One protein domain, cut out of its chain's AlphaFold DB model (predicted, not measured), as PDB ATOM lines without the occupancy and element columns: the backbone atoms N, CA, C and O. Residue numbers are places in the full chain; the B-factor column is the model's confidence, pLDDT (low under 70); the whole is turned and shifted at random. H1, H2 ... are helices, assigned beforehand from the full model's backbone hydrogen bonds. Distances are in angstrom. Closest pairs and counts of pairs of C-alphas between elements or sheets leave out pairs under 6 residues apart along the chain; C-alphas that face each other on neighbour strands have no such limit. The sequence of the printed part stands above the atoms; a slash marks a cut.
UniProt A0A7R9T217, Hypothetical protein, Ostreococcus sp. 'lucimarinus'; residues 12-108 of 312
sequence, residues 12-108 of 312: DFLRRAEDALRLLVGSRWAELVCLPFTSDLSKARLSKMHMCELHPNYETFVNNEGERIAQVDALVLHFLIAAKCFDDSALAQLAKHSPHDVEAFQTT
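What this domain is: This is residues 12 to 108 of the 312 residues of the protein "Hypothetical protein" of Ostreococcus sp. 'lucimarinus' (UniProt A0A7R9T217). Short helices cross one another in a compact cluster: H4 and H2 cross the longest helix, H1, H6 packs on H4, and H5 joins H6 to H3. A long loop, residues 34 to 64, runs round the outside. The 97 printed residues hold six named helices, H1 to H6, and no named strand: all helix, compact, radius of gyration of the C-alphas 12.6 A, spans 37 by 29 by 23 A.

Where its parts are: H1, residues 12 to 25, runs 20.1 A from C-alpha 12 at (8.698, 23.658, 7.734). H2 is residues 27 to 33, H3 65 to 70, H4 74 to 82 and H5 88 to 97, 14.4 A long. H6, residues 102 to 107, ends at (-14.489, 34.429, 6.538).

How they stand to each other: H1, the hub, touches H4 about perpendicular, 75 degrees; the closest C-alphas, Ala 17 and Val 76, are 5.5 A apart. H5 and H6 form a helical hairpin, closest C-alphas Ala 95 and Val 102, 5.4 A. Every O i to N i+4 pair is within hydrogen-bond range except in H2, 2 of 3.

The domain as a whole: The printed part has no cut. The link H2 to H3 is long. Residues 36 to 70 are under pLDDT 70.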
ATOM      1  N   ASP A  12       8.078  22.464   7.161       81.44
ATOM      2  CA  ASP A  12       8.698  23.658   7.734       81.44
ATOM      3  C   ASP A  12       7.660  24.731   8.087       81.44
ATOM      4  O   ASP A  12       7.783  25.412   9.109       81.44
ATOM      5  N   PHE A  13       6.591  24.865   7.295       85.75
ATOM      6  CA  PHE A  13       5.466  25.739   7.636       85.75
ATOM      7  C   PHE A  13       4.729  25.240   8.881       85.75
ATOM      8  O   PHE A  13       4.438  26.029   9.779       85.75
ATOM      9  N   LEU A  14       4.461  23.934   8.972       83.56
ATOM     10  CA  LEU A  14       3.801  23.361  10.145       83.56
ATOM     11  C   LEU A  14       4.632  23.577  11.407       83.56
ATOM     12  O   LEU A  14       4.074  23.949  12.434       83.56
ATOM     13  N   ARG A  15       5.958  23.431  11.323       84.31
ATOM     14  CA  ARG A  15       6.865  23.697  12.444       84.31
ATOM     15  C   ARG A  15       6.825  25.162  12.888       84.31
ATOM     16  O   ARG A  15       6.689  25.422  14.080       84.31
ATOM     17  N   ARG A  16       6.827  26.106  11.936       86.38
ATOM     18  CA  ARG A  16       6.611  27.538  12.221       86.38
ATOM     19  C   ARG A  16       5.255  27.799  12.881       86.38
ATOM     20  O   ARG A  16       5.174  28.614  13.794       86.38
ATOM     21  N   ALA A  17       4.207  27.089  12.466       85.56
ATOM     22  CA  ALA A  17       2.890  27.186  13.090       85.56
ATOM     23  C   ALA A  17       2.864  26.630  14.521       85.56
ATOM     24  O   ALA A  17       2.205  27.211  15.385       85.56
ATOM     25  N   GLU A  18       3.602  25.552  14.804       85.50
ATOM     26  CA  GLU A  18       3.750  25.064  16.177       85.50
ATOM     27  C   GLU A  18       4.462  26.085  17.066       85.50
ATOM     28  O   GLU A  18       4.009  26.355  18.178       85.50
ATOM     29  N   ASP A  19       5.553  26.670  16.575       86.00
ATOM     30  CA  ASP A  19       6.345  27.643  17.326       86.00
ATOM     31  C   ASP A  19       5.556  28.935  17.583       86.00
ATOM     32  O   ASP A  19       5.542  29.428  18.714       86.00
ATOM     33  N   ALA A  20       4.805  29.422  16.590       85.69
ATOM     34  CA  ALA A  20       3.890  30.552  16.753       85.69
ATOM     35  C   ALA A  20       2.803  30.266  17.802       85.69
ATOM     36  O   ALA A  20       2.518  31.105  18.657       85.69
ATOM     37  N   LEU A  21       2.230  29.059  17.804       82.44
ATOM     38  CA  LEU A  21       1.224  28.685  18.796       82.44
ATOM     39  C   LEU A  21       1.812  28.584  20.213       82.44
ATOM     40  O   LEU A  21       1.185  29.022  21.182       82.44
ATOM     41  N   ARG A  22       3.034  28.047  20.347       84.00
ATOM     42  CA  ARG A  22       3.772  28.026  21.622       84.00
ATOM     43  C   ARG A  22       4.104  29.439  22.110       84.00
ATOM     44  O   ARG A  22       4.100  29.654  23.320       84.00
ATOM     45  N   LEU A  23       4.362  30.381  21.204       82.06
ATOM     46  CA  LEU A  23       4.637  31.782  21.526       82.06
ATOM     47  C   LEU A  23       3.381  32.517  22.022       82.06
ATOM     48  O   LEU A  23       3.461  33.245  23.010       82.06
ATOM     49  N   LEU A  24       2.228  32.276  21.390       77.88
ATOM     50  CA  LEU A  24       0.954  32.913  21.743       77.88
ATOM     51  C   LEU A  24       0.346  32.370  23.046       77.88
ATOM     52  O   LEU A  24      -0.158  33.135  23.862       77.88
ATOM     53  N   VAL A  25       0.385  31.050  23.255       72.75
ATOM     54  CA  VAL A  25      -0.388  30.382  24.327       72.75
ATOM     55  C   VAL A  25       0.515  29.734  25.392       72.75
ATOM     56  O   VAL A  25       0.074  29.368  26.486       72.75
ATOM     57  N   GLY A  26       1.816  29.624  25.113       74.81
ATOM     58  CA  GLY A  26       2.798  28.946  25.955       74.81
ATOM     59  C   GLY A  26       2.929  27.454  25.632       74.81
ATOM     60  O   GLY A  26       1.947  26.751  25.380       74.81
ATOM     61  N   SER A  27       4.159  26.932  25.706       75.50
ATOM     62  CA  SER A  27       4.496  25.570  25.257       75.50
ATOM     63  C   SER A  27       3.678  24.463  25.921       75.50
ATOM     64  O   SER A  27       3.235  23.534  25.254       75.50
ATOM     65  N   ARG A  28       3.419  24.583  27.231       71.44
ATOM     66  CA  ARG A  28       2.678  23.572  28.001       71.44
ATOM     67  C   ARG A  28       1.214  23.454  27.568       71.44
ATOM     68  O   ARG A  28       0.655  22.366  27.628       71.44
ATOM     69  N   TRP A  29       0.592  24.562  27.174       71.12
ATOM     70  CA  TRP A  29      -0.812  24.586  26.768       71.12
ATOM     71  C   TRP A  29      -0.980  24.200  25.303       71.12
ATOM     72  O   TRP A  29      -1.859  23.398  24.990       71.12
ATOM     73  N   ALA A  30      -0.077  24.670  24.438       76.00
ATOM     74  CA  ALA A  30      -0.044  24.270  23.037       76.00
ATOM     75  C   ALA A  30       0.057  22.735  22.888       76.00
ATOM     76  O   ALA A  30      -0.707  22.145  22.128       76.00
ATOM     77  N   GLU A  31       0.912  22.075  23.680       74.94
ATOM     78  CA  GLU A  31       1.077  20.607  23.708       74.94
ATOM     79  C   GLU A  31      -0.113  19.826  24.277       74.94
ATOM     80  O   GLU A  31      -0.283  18.650  23.959       74.94
ATOM     81  N   LEU A  32      -0.936  20.447  25.122       71.69
ATOM     82  CA  LEU A  32      -2.092  19.779  25.721       71.69
ATOM     83  C   LEU A  32      -3.319  19.785  24.805       71.69
ATOM     84  O   LEU A  32      -4.148  18.881  24.918       71.69
ATOM     85  N   VAL A  33      -3.451  20.791  23.935       66.06
ATOM     86  CA  VAL A  33      -4.717  21.064  23.236       66.06
ATOM     87  C   VAL A  33      -4.615  20.946  21.716       66.06
ATOM     88  O   VAL A  33      -5.514  20.367  21.102       66.06
ATOM     89  N   CYS A  34      -3.535  21.446  21.110       69.00
ATOM     90  CA  CYS A  34      -3.467  21.649  19.657       69.00
ATOM     91  C   CYS A  34      -2.260  20.985  18.977       69.00
ATOM     92  O   CYS A  34      -2.335  20.680  17.790       69.00
ATOM     93  N   LEU A  35      -1.164  20.742  19.700       74.12
ATOM     94  CA  LEU A  35       0.068  20.152  19.173       74.12
ATOM     95  C   LEU A  35       0.191  18.653  19.487       74.12
ATOM     96  O   LEU A  35      -0.404  18.171  20.453       74.12
ATOM     97  N   PRO A  36       1.019  17.909  18.726       64.12
ATOM     98  CA  PRO A  36       1.800  18.339  17.555       64.12
ATOM     99  C   PRO A  36       0.988  18.376  16.249       64.12
ATOM    100  O   PRO A  36       0.074  17.573  16.053       64.12
ATOM    101  N   PHE A  37       1.371  19.268  15.330       67.56
ATOM    102  CA  PHE A  37       0.860  19.294  13.951       67.56
ATOM    103  C   PHE A  37       1.649  18.343  13.033       67.56
ATOM    104  O   PHE A  37       1.121  17.858  12.034       67.56
ATOM    105  N   THR A  38       2.902  18.049  13.392       62.66
ATOM    106  CA  THR A  38       3.912  17.358  12.566       62.66
ATOM    107  C   THR A  38       4.054  15.848  12.820       62.66
ATOM    108  O   THR A  38       5.122  15.279  12.608       62.66
ATOM    109  N   SER A  39       2.996  15.146  13.237       54.16
ATOM    110  CA  SER A  39       3.011  13.673  13.292       54.16
ATOM    111  C   SER A  39       2.053  13.089  12.254       54.16
ATOM    112  O   SER A  39       0.869  12.911  12.541       54.16
ATOM    113  N   ASP A  40       2.569  12.872  11.044       49.56
ATOM    114  CA  ASP A  40       2.002  12.100   9.929       49.56
ATOM    115  C   ASP A  40       0.460  12.006   9.866       49.56
ATOM    116  O   ASP A  40      -0.181  11.154  10.477       49.56
ATOM    117  N   LEU A  41      -0.136  12.850   9.017       46.75
ATOM    118  CA  LEU A  41      -1.538  12.807   8.583       46.75
ATOM    119  C   LEU A  41      -2.614  12.956   9.687       46.75
ATOM    120  O   LEU A  41      -3.333  12.022  10.036       46.75
ATOM    121  N   SER A  42      -2.987  14.205   9.963       51.28
ATOM    122  CA  SER A  42      -4.391  14.665   9.857       51.28
ATOM    123  C   SER A  42      -5.508  14.063  10.741       51.28
ATOM    124  O   SER A  42      -6.662  14.396  10.471       51.28
ATOM    125  N   LYS A  43      -5.283  13.207  11.756       46.91
ATOM    126  CA  LYS A  43      -6.446  12.521  12.387       46.91
ATOM    127  C   LYS A  43      -6.544  12.347  13.902       46.91
ATOM    128  O   LYS A  43      -7.622  11.943  14.325       46.91
ATOM    129  N   ALA A  44      -5.550  12.642  14.738       43.03
ATOM    130  CA  ALA A  44      -5.635  12.117  16.111       43.03
ATOM    131  C   ALA A  44      -5.843  13.110  17.260       43.03
ATOM    132  O   ALA A  44      -6.349  12.662  18.286       43.03
ATOM    133  N   ARG A  45      -5.490  14.403  17.170       44.31
ATOM    134  CA  ARG A  45      -5.568  15.257  18.376       44.31
ATOM    135  C   ARG A  45      -5.557  16.773  18.169       44.31
ATOM    136  O   ARG A  45      -5.158  17.487  19.076       44.31
ATOM    137  N   LEU A  46      -6.088  17.274  17.050       48.81
ATOM    138  CA  LEU A  46      -6.654  18.628  17.073       48.81
ATOM    139  C   LEU A  46      -7.884  18.540  17.968       48.81
ATOM    140  O   LEU A  46      -8.985  18.215  17.511       48.81
ATOM    141  N   SER A  47      -7.677  18.672  19.274       49.25
ATOM    142  CA  SER A  47      -8.792  18.786  20.180       49.25
ATOM    143  C   SER A  47      -9.507  20.052  19.712       49.25
ATOM    144  O   SER A  47      -8.933  21.135  19.728       49.25
ATOM    145  N   LYS A  48     -10.747  19.913  19.233       51.38
ATOM    146  CA  LYS A  48     -11.673  21.030  18.974       51.38
ATOM    147  C   LYS A  48     -12.042  21.743  20.288       51.38
ATOM    148  O   LYS A  48     -13.184  22.153  20.469       51.38
ATOM    149  N   MET A  49     -11.136  21.762  21.261       53.41
ATOM    150  CA  MET A  49     -11.305  22.513  22.479       53.41
ATOM    151  C   MET A  49     -10.770  23.899  22.203       53.41
ATOM    152  O   MET A  49      -9.608  24.124  21.885       53.41
ATOM    153  N   HIS A  50     -11.737  24.773  22.304       55.88
ATOM    154  CA  HIS A  50     -11.675  26.196  22.269       55.88
ATOM    155  C   HIS A  50     -10.666  26.732  23.322       55.88
ATOM    156  O   HIS A  50     -10.703  26.314  24.486       55.88
ATOM    157  N   MET A  51      -9.685  27.547  22.899       62.62
ATOM    158  CA  MET A  51      -8.691  28.159  23.794       62.62
ATOM    159  C   MET A  51      -9.304  29.382  24.489       62.62
ATOM    160  O   MET A  51      -9.188  30.510  24.007       62.62
ATOM    161  N   CYS A  52      -9.987  29.129  25.613       54.25
ATOM    162  CA  CYS A  52     -10.664  30.143  26.424       54.25
ATOM    163  C   CYS A  52      -9.701  30.934  27.335       54.25
ATOM    164  O   CYS A  52      -8.535  30.587  27.514       54.25
ATOM    165  N   GLU A  53     -10.273  31.930  28.018       51.22
ATOM    166  CA  GLU A  53      -9.731  32.930  28.961       51.22
ATOM    167  C   GLU A  53      -8.867  32.429  30.149       51.22
ATOM    168  O   GLU A  53      -8.556  33.192  31.057       51.22
ATOM    169  N   LEU A  54      -8.467  31.156  30.187       50.22
ATOM    170  CA  LEU A  54      -7.845  30.489  31.340       50.22
ATOM    171  C   LEU A  54      -6.317  30.338  31.243       50.22
ATOM    172  O   LEU A  54      -5.720  29.567  32.004       50.22
ATOM    173  N   HIS A  55      -5.652  31.037  30.321       56.12
ATOM    174  CA  HIS A  55      -4.195  30.959  30.225       56.12
ATOM    175  C   HIS A  55      -3.517  31.954  31.179       56.12
ATOM    176  O   HIS A  55      -3.900  33.119  31.211       56.12
ATOM    177  N   PRO A  56      -2.439  31.553  31.881       54.00
ATOM    178  CA  PRO A  56      -1.670  32.463  32.735       54.00
ATOM    179  C   PRO A  56      -1.142  33.699  31.996       54.00
ATOM    180  O   PRO A  56      -0.938  34.733  32.615       54.00
ATOM    181  N   ASN A  57      -0.942  33.581  30.677       52.88
ATOM    182  CA  ASN A  57      -0.526  34.683  29.815       52.88
ATOM    183  C   ASN A  57      -1.708  35.429  29.164       52.88
ATOM    184  O   ASN A  57      -1.519  36.538  28.692       52.88
ATOM    185  N   TYR A  58      -2.929  34.871  29.177       49.72
ATOM    186  CA  TYR A  58      -4.137  35.564  28.703       49.72
ATOM    187  C   TYR A  58      -4.553  36.689  29.661       49.72
ATOM    188  O   TYR A  58      -5.109  37.693  29.238       49.72
ATOM    189  N   GLU A  59      -4.233  36.579  30.953       47.25
ATOM    190  CA  GLU A  59      -4.413  37.683  31.909       47.25
ATOM    191  C   GLU A  59      -3.288  38.737  31.835       47.25
ATOM    192  O   GLU A  59      -3.418  39.815  32.417       47.25
ATOM    193  N   THR A  60      -2.192  38.478  31.104       49.75
ATOM    194  CA  THR A  60      -1.014  39.365  31.049       49.75
ATOM    195  C   THR A  60      -0.786  40.052  29.700       49.75
ATOM    196  O   THR A  60       0.355  40.393  29.391       49.75
ATOM    197  N   PHE A  61      -1.848  40.421  28.972       52.88
ATOM    198  CA  PHE A  61      -1.792  41.348  27.817       52.88
ATOM    199  C   PHE A  61      -1.329  42.780  28.164       52.88
ATOM    200  O   PHE A  61      -1.521  43.725  27.402       52.88
ATOM    201  N   VAL A  62      -0.752  42.985  29.347       52.62
ATOM    202  CA  VAL A  62      -0.581  44.310  29.935       52.62
ATOM    203  C   VAL A  62       0.639  45.033  29.366       52.62
ATOM    204  O   VAL A  62       0.579  46.249  29.285       52.62
ATOM    205  N   ASN A  63       1.706  44.350  28.914       51.22
ATOM    206  CA  ASN A  63       2.861  45.024  28.296       51.22
ATOM    207  C   ASN A  63       3.577  44.137  27.246       51.22
ATOM    208  O   ASN A  63       4.015  43.030  27.561       51.22
ATOM    209  N   ASN A  64       3.760  44.663  26.026       53.56
ATOM    210  CA  ASN A  64       4.585  44.114  24.924       53.56
ATOM    211  C   ASN A  64       4.068  42.835  24.222       53.56
ATOM    212  O   ASN A  64       4.851  42.033  23.713       53.56
ATOM    213  N   GLU A  65       2.751  42.598  24.194       58.78
ATOM    214  CA  GLU A  65       2.174  41.406  23.533       58.78
ATOM    215  C   GLU A  65       1.654  41.659  22.113       58.78
ATOM    216  O   GLU A  65       1.679  40.737  21.303       58.78
ATOM    217  N   GLY A  66       1.286  42.899  21.764       59.81
ATOM    218  CA  GLY A  66       0.997  43.262  20.368       59.81
ATOM    219  C   GLY A  66       2.199  43.010  19.454       59.81
ATOM    220  O   GLY A  66       2.042  42.499  18.356       59.81
ATOM    221  N   GLU A  67       3.412  43.228  19.968       62.72
ATOM    222  CA  GLU A  67       4.672  42.906  19.288       62.72
ATOM    223  C   GLU A  67       4.849  41.391  19.080       62.72
ATOM    224  O   GLU A  67       5.239  40.941  18.008       62.72
ATOM    225  N   ARG A  68       4.477  40.573  20.075       67.12
ATOM    226  CA  ARG A  68       4.519  39.102  19.980       67.12
ATOM    227  C   ARG A  68       3.512  38.552  18.974       67.12
ATOM    228  O   ARG A  68       3.824  37.614  18.250       67.12
ATOM    229  N   ILE A  69       2.320  39.140  18.915       67.56
ATOM    230  CA  ILE A  69       1.298  38.789  17.923       67.56
ATOM    231  C   ILE A  69       1.698  39.308  16.530       67.56
ATOM    232  O   ILE A  69       1.435  38.634  15.536       67.56
ATOM    233  N   ALA A  70       2.376  40.457  16.446       68.38
ATOM    234  CA  ALA A  70       2.902  41.020  15.201       68.38
ATOM    235  C   ALA A  70       4.043  40.186  14.594       68.38
ATOM    236  O   ALA A  70       4.146  40.093  13.375       68.38
ATOM    237  N   GLN A  71       4.849  39.520  15.427       74.31
ATOM    238  CA  GLN A  71       5.911  38.603  14.985       74.31
ATOM    239  C   GLN A  71       5.380  37.324  14.308       74.31
ATOM    240  O   GLN A  71       6.150  36.592  13.683       74.31
ATOM    241  N   VAL A  72       4.081  37.023  14.423       80.62
ATOM    242  CA  VAL A  72       3.471  35.861  13.762       80.62
ATOM    243  C   VAL A  72       3.137  36.211  12.310       80.62
ATOM    244  O   VAL A  72       2.447  37.189  12.044       80.62
ATOM    245  N   ASP A  73       3.591  35.388  11.358       84.94
ATOM    246  CA  ASP A  73       3.272  35.560   9.933       84.94
ATOM    247  C   ASP A  73       1.758  35.436   9.690       84.94
ATOM    248  O   ASP A  73       1.099  34.530  10.208       84.94
ATOM    249  N   ALA A  74       1.220  36.312   8.840       84.75
ATOM    250  CA  ALA A  74      -0.190  36.358   8.461       84.75
ATOM    251  C   ALA A  74      -0.721  34.987   8.003       84.75
ATOM    252  O   ALA A  74      -1.808  34.570   8.396       84.75
ATOM    253  N   LEU A  75       0.076  34.250   7.217       85.12
ATOM    254  CA  LEU A  75      -0.304  32.920   6.725       85.12
ATOM    255  C   LEU A  75      -0.369  31.883   7.850       85.12
ATOM    256  O   LEU A  75      -1.240  31.014   7.847       85.12
ATOM    257  N   VAL A  76       0.541  31.974   8.820       86.56
ATOM    258  CA  VAL A  76       0.558  31.090   9.989       86.56
ATOM    259  C   VAL A  76      -0.642  31.381  10.885       86.56
ATOM    260  O   VAL A  76      -1.319  30.449  11.320       86.56
ATOM    261  N   LEU A  77      -0.963  32.658  11.107       86.12
ATOM    262  CA  LEU A  77      -2.138  33.050  11.881       86.12
ATOM    263  C   LEU A  77      -3.440  32.607  11.193       86.12
ATOM    264  O   LEU A  77      -4.300  32.014  11.847       86.12
ATOM    265  N   HIS A  78      -3.557  32.791   9.873       86.44
ATOM    266  CA  HIS A  78      -4.700  32.311   9.085       86.44
ATOM    267  C   HIS A  78      -4.850  30.787   9.164       86.44
ATOM    268  O   HIS A  78      -5.959  30.290   9.366       86.44
ATOM    269  N   PHE A  79      -3.742  30.040   9.101       86.56
ATOM    270  CA  PHE A  79      -3.746  28.587   9.292       86.56
ATOM    271  C   PHE A  79      -4.259  28.181  10.681       86.56
ATOM    272  O   PHE A  79      -5.099  27.286  10.781       86.56
ATOM    273  N   LEU A  80      -3.802  28.838  11.752       83.56
ATOM    274  CA  LEU A  80      -4.226  28.530  13.126       83.56
ATOM    275  C   LEU A  80      -5.710  28.861  13.372       83.56
ATOM    276  O   LEU A  80      -6.411  28.106  14.054       83.56
ATOM    277  N   ILE A  81      -6.211  29.951  12.783       84.38
ATOM    278  CA  ILE A  81      -7.637  30.312  12.811       84.38
ATOM    279  C   ILE A  81      -8.461  29.272  12.038       84.38
ATOM    280  O   ILE A  81      -9.454  28.758  12.556       84.38
ATOM    281  N   ALA A  82      -8.015  28.877  10.841       82.88
ATOM    282  CA  ALA A  82      -8.671  27.842  10.041       82.88
ATOM    283  C   ALA A  82      -8.644  26.459  10.722       82.88
ATOM    284  O   ALA A  82      -9.595  25.680  10.595       82.88
ATOM    285  N   ALA A  83      -7.594  26.171  11.496       79.81
ATOM    286  CA  ALA A  83      -7.479  24.985  12.341       79.81
ATOM    287  C   ALA A  83      -8.378  25.037  13.595       79.81
ATOM    288  O   ALA A  83      -8.478  24.035  14.307       79.81
ATOM    289  N   LYS A  84      -9.076  26.159  13.833       76.50
ATOM    290  CA  LYS A  84      -9.949  26.418  14.989       76.50
ATOM    291  C   LYS A  84      -9.233  26.273  16.329       76.50
ATOM    292  O   LYS A  84      -9.778  25.705  17.274       76.50
ATOM    293  N   CYS A  85      -8.012  26.792  16.404       77.25
ATOM    294  CA  CYS A  85      -7.238  26.806  17.641       77.25
ATOM    295  C   CYS A  85      -7.668  27.910  18.625       77.25
ATOM    296  O   CYS A  85      -7.198  27.892  19.752       77.25
ATOM    297  N   PHE A  86      -8.526  28.859  18.231       80.38
ATOM    298  CA  PHE A  86      -8.918  30.020  19.044       80.38
ATOM    299  C   PHE A  86     -10.441  30.163  19.167       80.38
ATOM    300  O   PHE A  86     -11.193  29.641  18.339       80.38
ATOM    301  N   ASP A  87     -10.869  30.912  20.181       77.06
ATOM    302  CA  ASP A  87     -12.280  31.170  20.514       77.06
ATOM    303  C   ASP A  87     -12.693  32.562  20.120       77.06
ATOM    304  O   ASP A  87     -11.835  33.420  19.975       77.06
ATOM    305  N   ASP A  88     -13.994  32.828  20.071       78.94
ATOM    306  CA  ASP A  88     -14.519  34.156  19.756       78.94
ATOM    307  C   ASP A  88     -13.922  35.248  20.674       78.94
ATOM    308  O   ASP A  88     -13.535  36.312  20.193       78.94
ATOM    309  N   SER A  89     -13.724  34.965  21.973       77.38
ATOM    310  CA  SER A  89     -13.039  35.882  22.906       77.38
ATOM    311  C   SER A  89     -11.552  36.072  22.583       77.38
ATOM    312  O   SER A  89     -11.040  37.190  22.640       77.38
ATOM    313  N   ALA A  90     -10.844  34.998  22.220       75.88
ATOM    314  CA  ALA A  90      -9.427  35.058  21.864       75.88
ATOM    315  C   ALA A  90      -9.215  35.742  20.504       75.88
ATOM    316  O   ALA A  90      -8.280  36.523  20.341       75.88
ATOM    317  N   LEU A  91     -10.115  35.512  19.549       80.50
ATOM    318  CA  LEU A  91     -10.150  36.166  18.244       80.50
ATOM    319  C   LEU A  91     -10.418  37.666  18.385       80.50
ATOM    320  O   LEU A  91      -9.770  38.449  17.701       80.50
ATOM    321  N   ALA A  92     -11.287  38.082  19.311       79.19
ATOM    322  CA  ALA A  92     -11.512  39.498  19.603       79.19
ATOM    323  C   ALA A  92     -10.260  40.191  20.181       79.19
ATOM    324  O   ALA A  92      -9.977  41.342  19.849       79.19
ATOM    325  N   GLN A  93      -9.480  39.495  21.015       73.62
ATOM    326  CA  GLN A  93      -8.202  40.017  21.522       73.62
ATOM    327  C   GLN A  93      -7.127  40.054  20.432       73.62
ATOM    328  O   GLN A  93      -6.403  41.044  20.322       73.62
ATOM    329  N   LEU A  94      -7.058  39.022  19.586       77.69
ATOM    330  CA  LEU A  94      -6.181  39.017  18.416       77.69
ATOM    331  C   LEU A  94      -6.538  40.167  17.468       77.69
ATOM    332  O   LEU A  94      -5.639  40.880  17.051       77.69
ATOM    333  N   ALA A  95      -7.817  40.429  17.202       80.12
ATOM    334  CA  ALA A  95      -8.249  41.553  16.365       80.12
ATOM    335  C   ALA A  95      -7.873  42.927  16.953       80.12
ATOM    336  O   ALA A  95      -7.692  43.893  16.221       80.12
ATOM    337  N   LYS A  96      -7.740  43.027  18.281       78.06
ATOM    338  CA  LYS A  96      -7.372  44.270  18.968       78.06
ATOM    339  C   LYS A  96      -5.861  44.531  18.996       78.06
ATOM    340  O   LYS A  96      -5.450  45.688  19.054       78.06
ATOM    341  N   HIS A  97      -5.052  43.472  19.028       68.44
ATOM    342  CA  HIS A  97      -3.607  43.554  19.274       68.44
ATOM    343  C   HIS A  97      -2.739  43.056  18.112       68.44
ATOM    344  O   HIS A  97      -1.532  43.287  18.127       68.44
ATOM    345  N   SER A  98      -3.322  42.376  17.126       71.19
ATOM    346  CA  SER A  98      -2.634  41.939  15.915       71.19
ATOM    347  C   SER A  98      -2.670  43.037  14.853       71.19
ATOM    348  O   SER A  98      -3.710  43.668  14.677       71.19
ATOM    349  N   PRO A  99      -1.583  43.222  14.088       69.25
ATOM    350  CA  PRO A  99      -1.612  44.028  12.870       69.25
ATOM    351  C   PRO A  99      -2.356  43.335  11.712       69.25
ATOM    352  O   PRO A  99      -2.549  43.943  10.664       69.25
ATOM    353  N   HIS A 100      -2.750  42.065  11.864       75.62
ATOM    354  CA  HIS A 100      -3.385  41.283  10.802       75.62
ATOM    355  C   HIS A 100      -4.914  41.353  10.858       75.62
ATOM    356  O   HIS A 100      -5.505  41.410  11.935       75.62
ATOM    357  N   ASP A 101      -5.567  41.261   9.697       77.12
ATOM    358  CA  ASP A 101      -7.030  41.255   9.587       77.12
ATOM    359  C   ASP A 101      -7.625  39.892  10.003       77.12
ATOM    360  O   ASP A 101      -7.865  38.983   9.200       77.12
ATOM    361  N   VAL A 102      -7.837  39.740  11.311       76.12
ATOM    362  CA  VAL A 102      -8.383  38.526  11.938       76.12
ATOM    363  C   VAL A 102      -9.823  38.238  11.484       76.12
ATOM    364  O   VAL A 102     -10.226  37.073  11.455       76.12
ATOM    365  N   GLU A 103     -10.602  39.254  11.100       77.62
ATOM    366  CA  GLU A 103     -11.982  39.084  10.619       77.62
ATOM    367  C   GLU A 103     -12.013  38.530   9.186       77.62
ATOM    368  O   GLU A 103     -12.783  37.606   8.879       77.62
ATOM    369  N   ALA A 104     -11.111  39.004   8.321       80.44
ATOM    370  CA  ALA A 104     -10.926  38.434   6.990       80.44
ATOM    371  C   ALA A 104     -10.511  36.954   7.057       80.44
ATOM    372  O   ALA A 104     -11.026  36.128   6.302       80.44
ATOM    373  N   PHE A 105      -9.646  36.566   7.996       81.56
ATOM    374  CA  PHE A 105      -9.210  35.168   8.143       81.56
ATOM    375  C   PHE A 105     -10.300  34.208   8.632       81.56
ATOM    376  O   PHE A 105     -10.232  33.014   8.340       81.56
ATOM    377  N   GLN A 106     -11.319  34.700   9.340       79.25
ATOM    378  CA  GLN A 106     -12.461  33.879   9.758       79.25
ATOM    379  C   GLN A 106     -13.425  33.583   8.604       79.25
ATOM    380  O   GLN A 106     -14.053  32.523   8.566       79.25
ATOM    381  N   THR A 107     -13.556  34.525   7.670       82.44
ATOM    382  CA  THR A 107     -14.489  34.429   6.538       82.44
ATOM    383  C   THR A 107     -13.851  33.797   5.301       82.44
ATOM    384  O   THR A 107     -14.547  33.158   4.507       82.44
ATOM    385  N   THR A 108     -12.530  33.918   5.146       80.75
ATOM    386  CA  THR A 108     -11.784  33.383   4.002       80.75
ATOM    387  C   THR A 108     -11.282  31.953   4.255       80.75
ATOM    388  O   THR A 108     -10.598  31.690   5.246       80.75
TER     389      THR A 108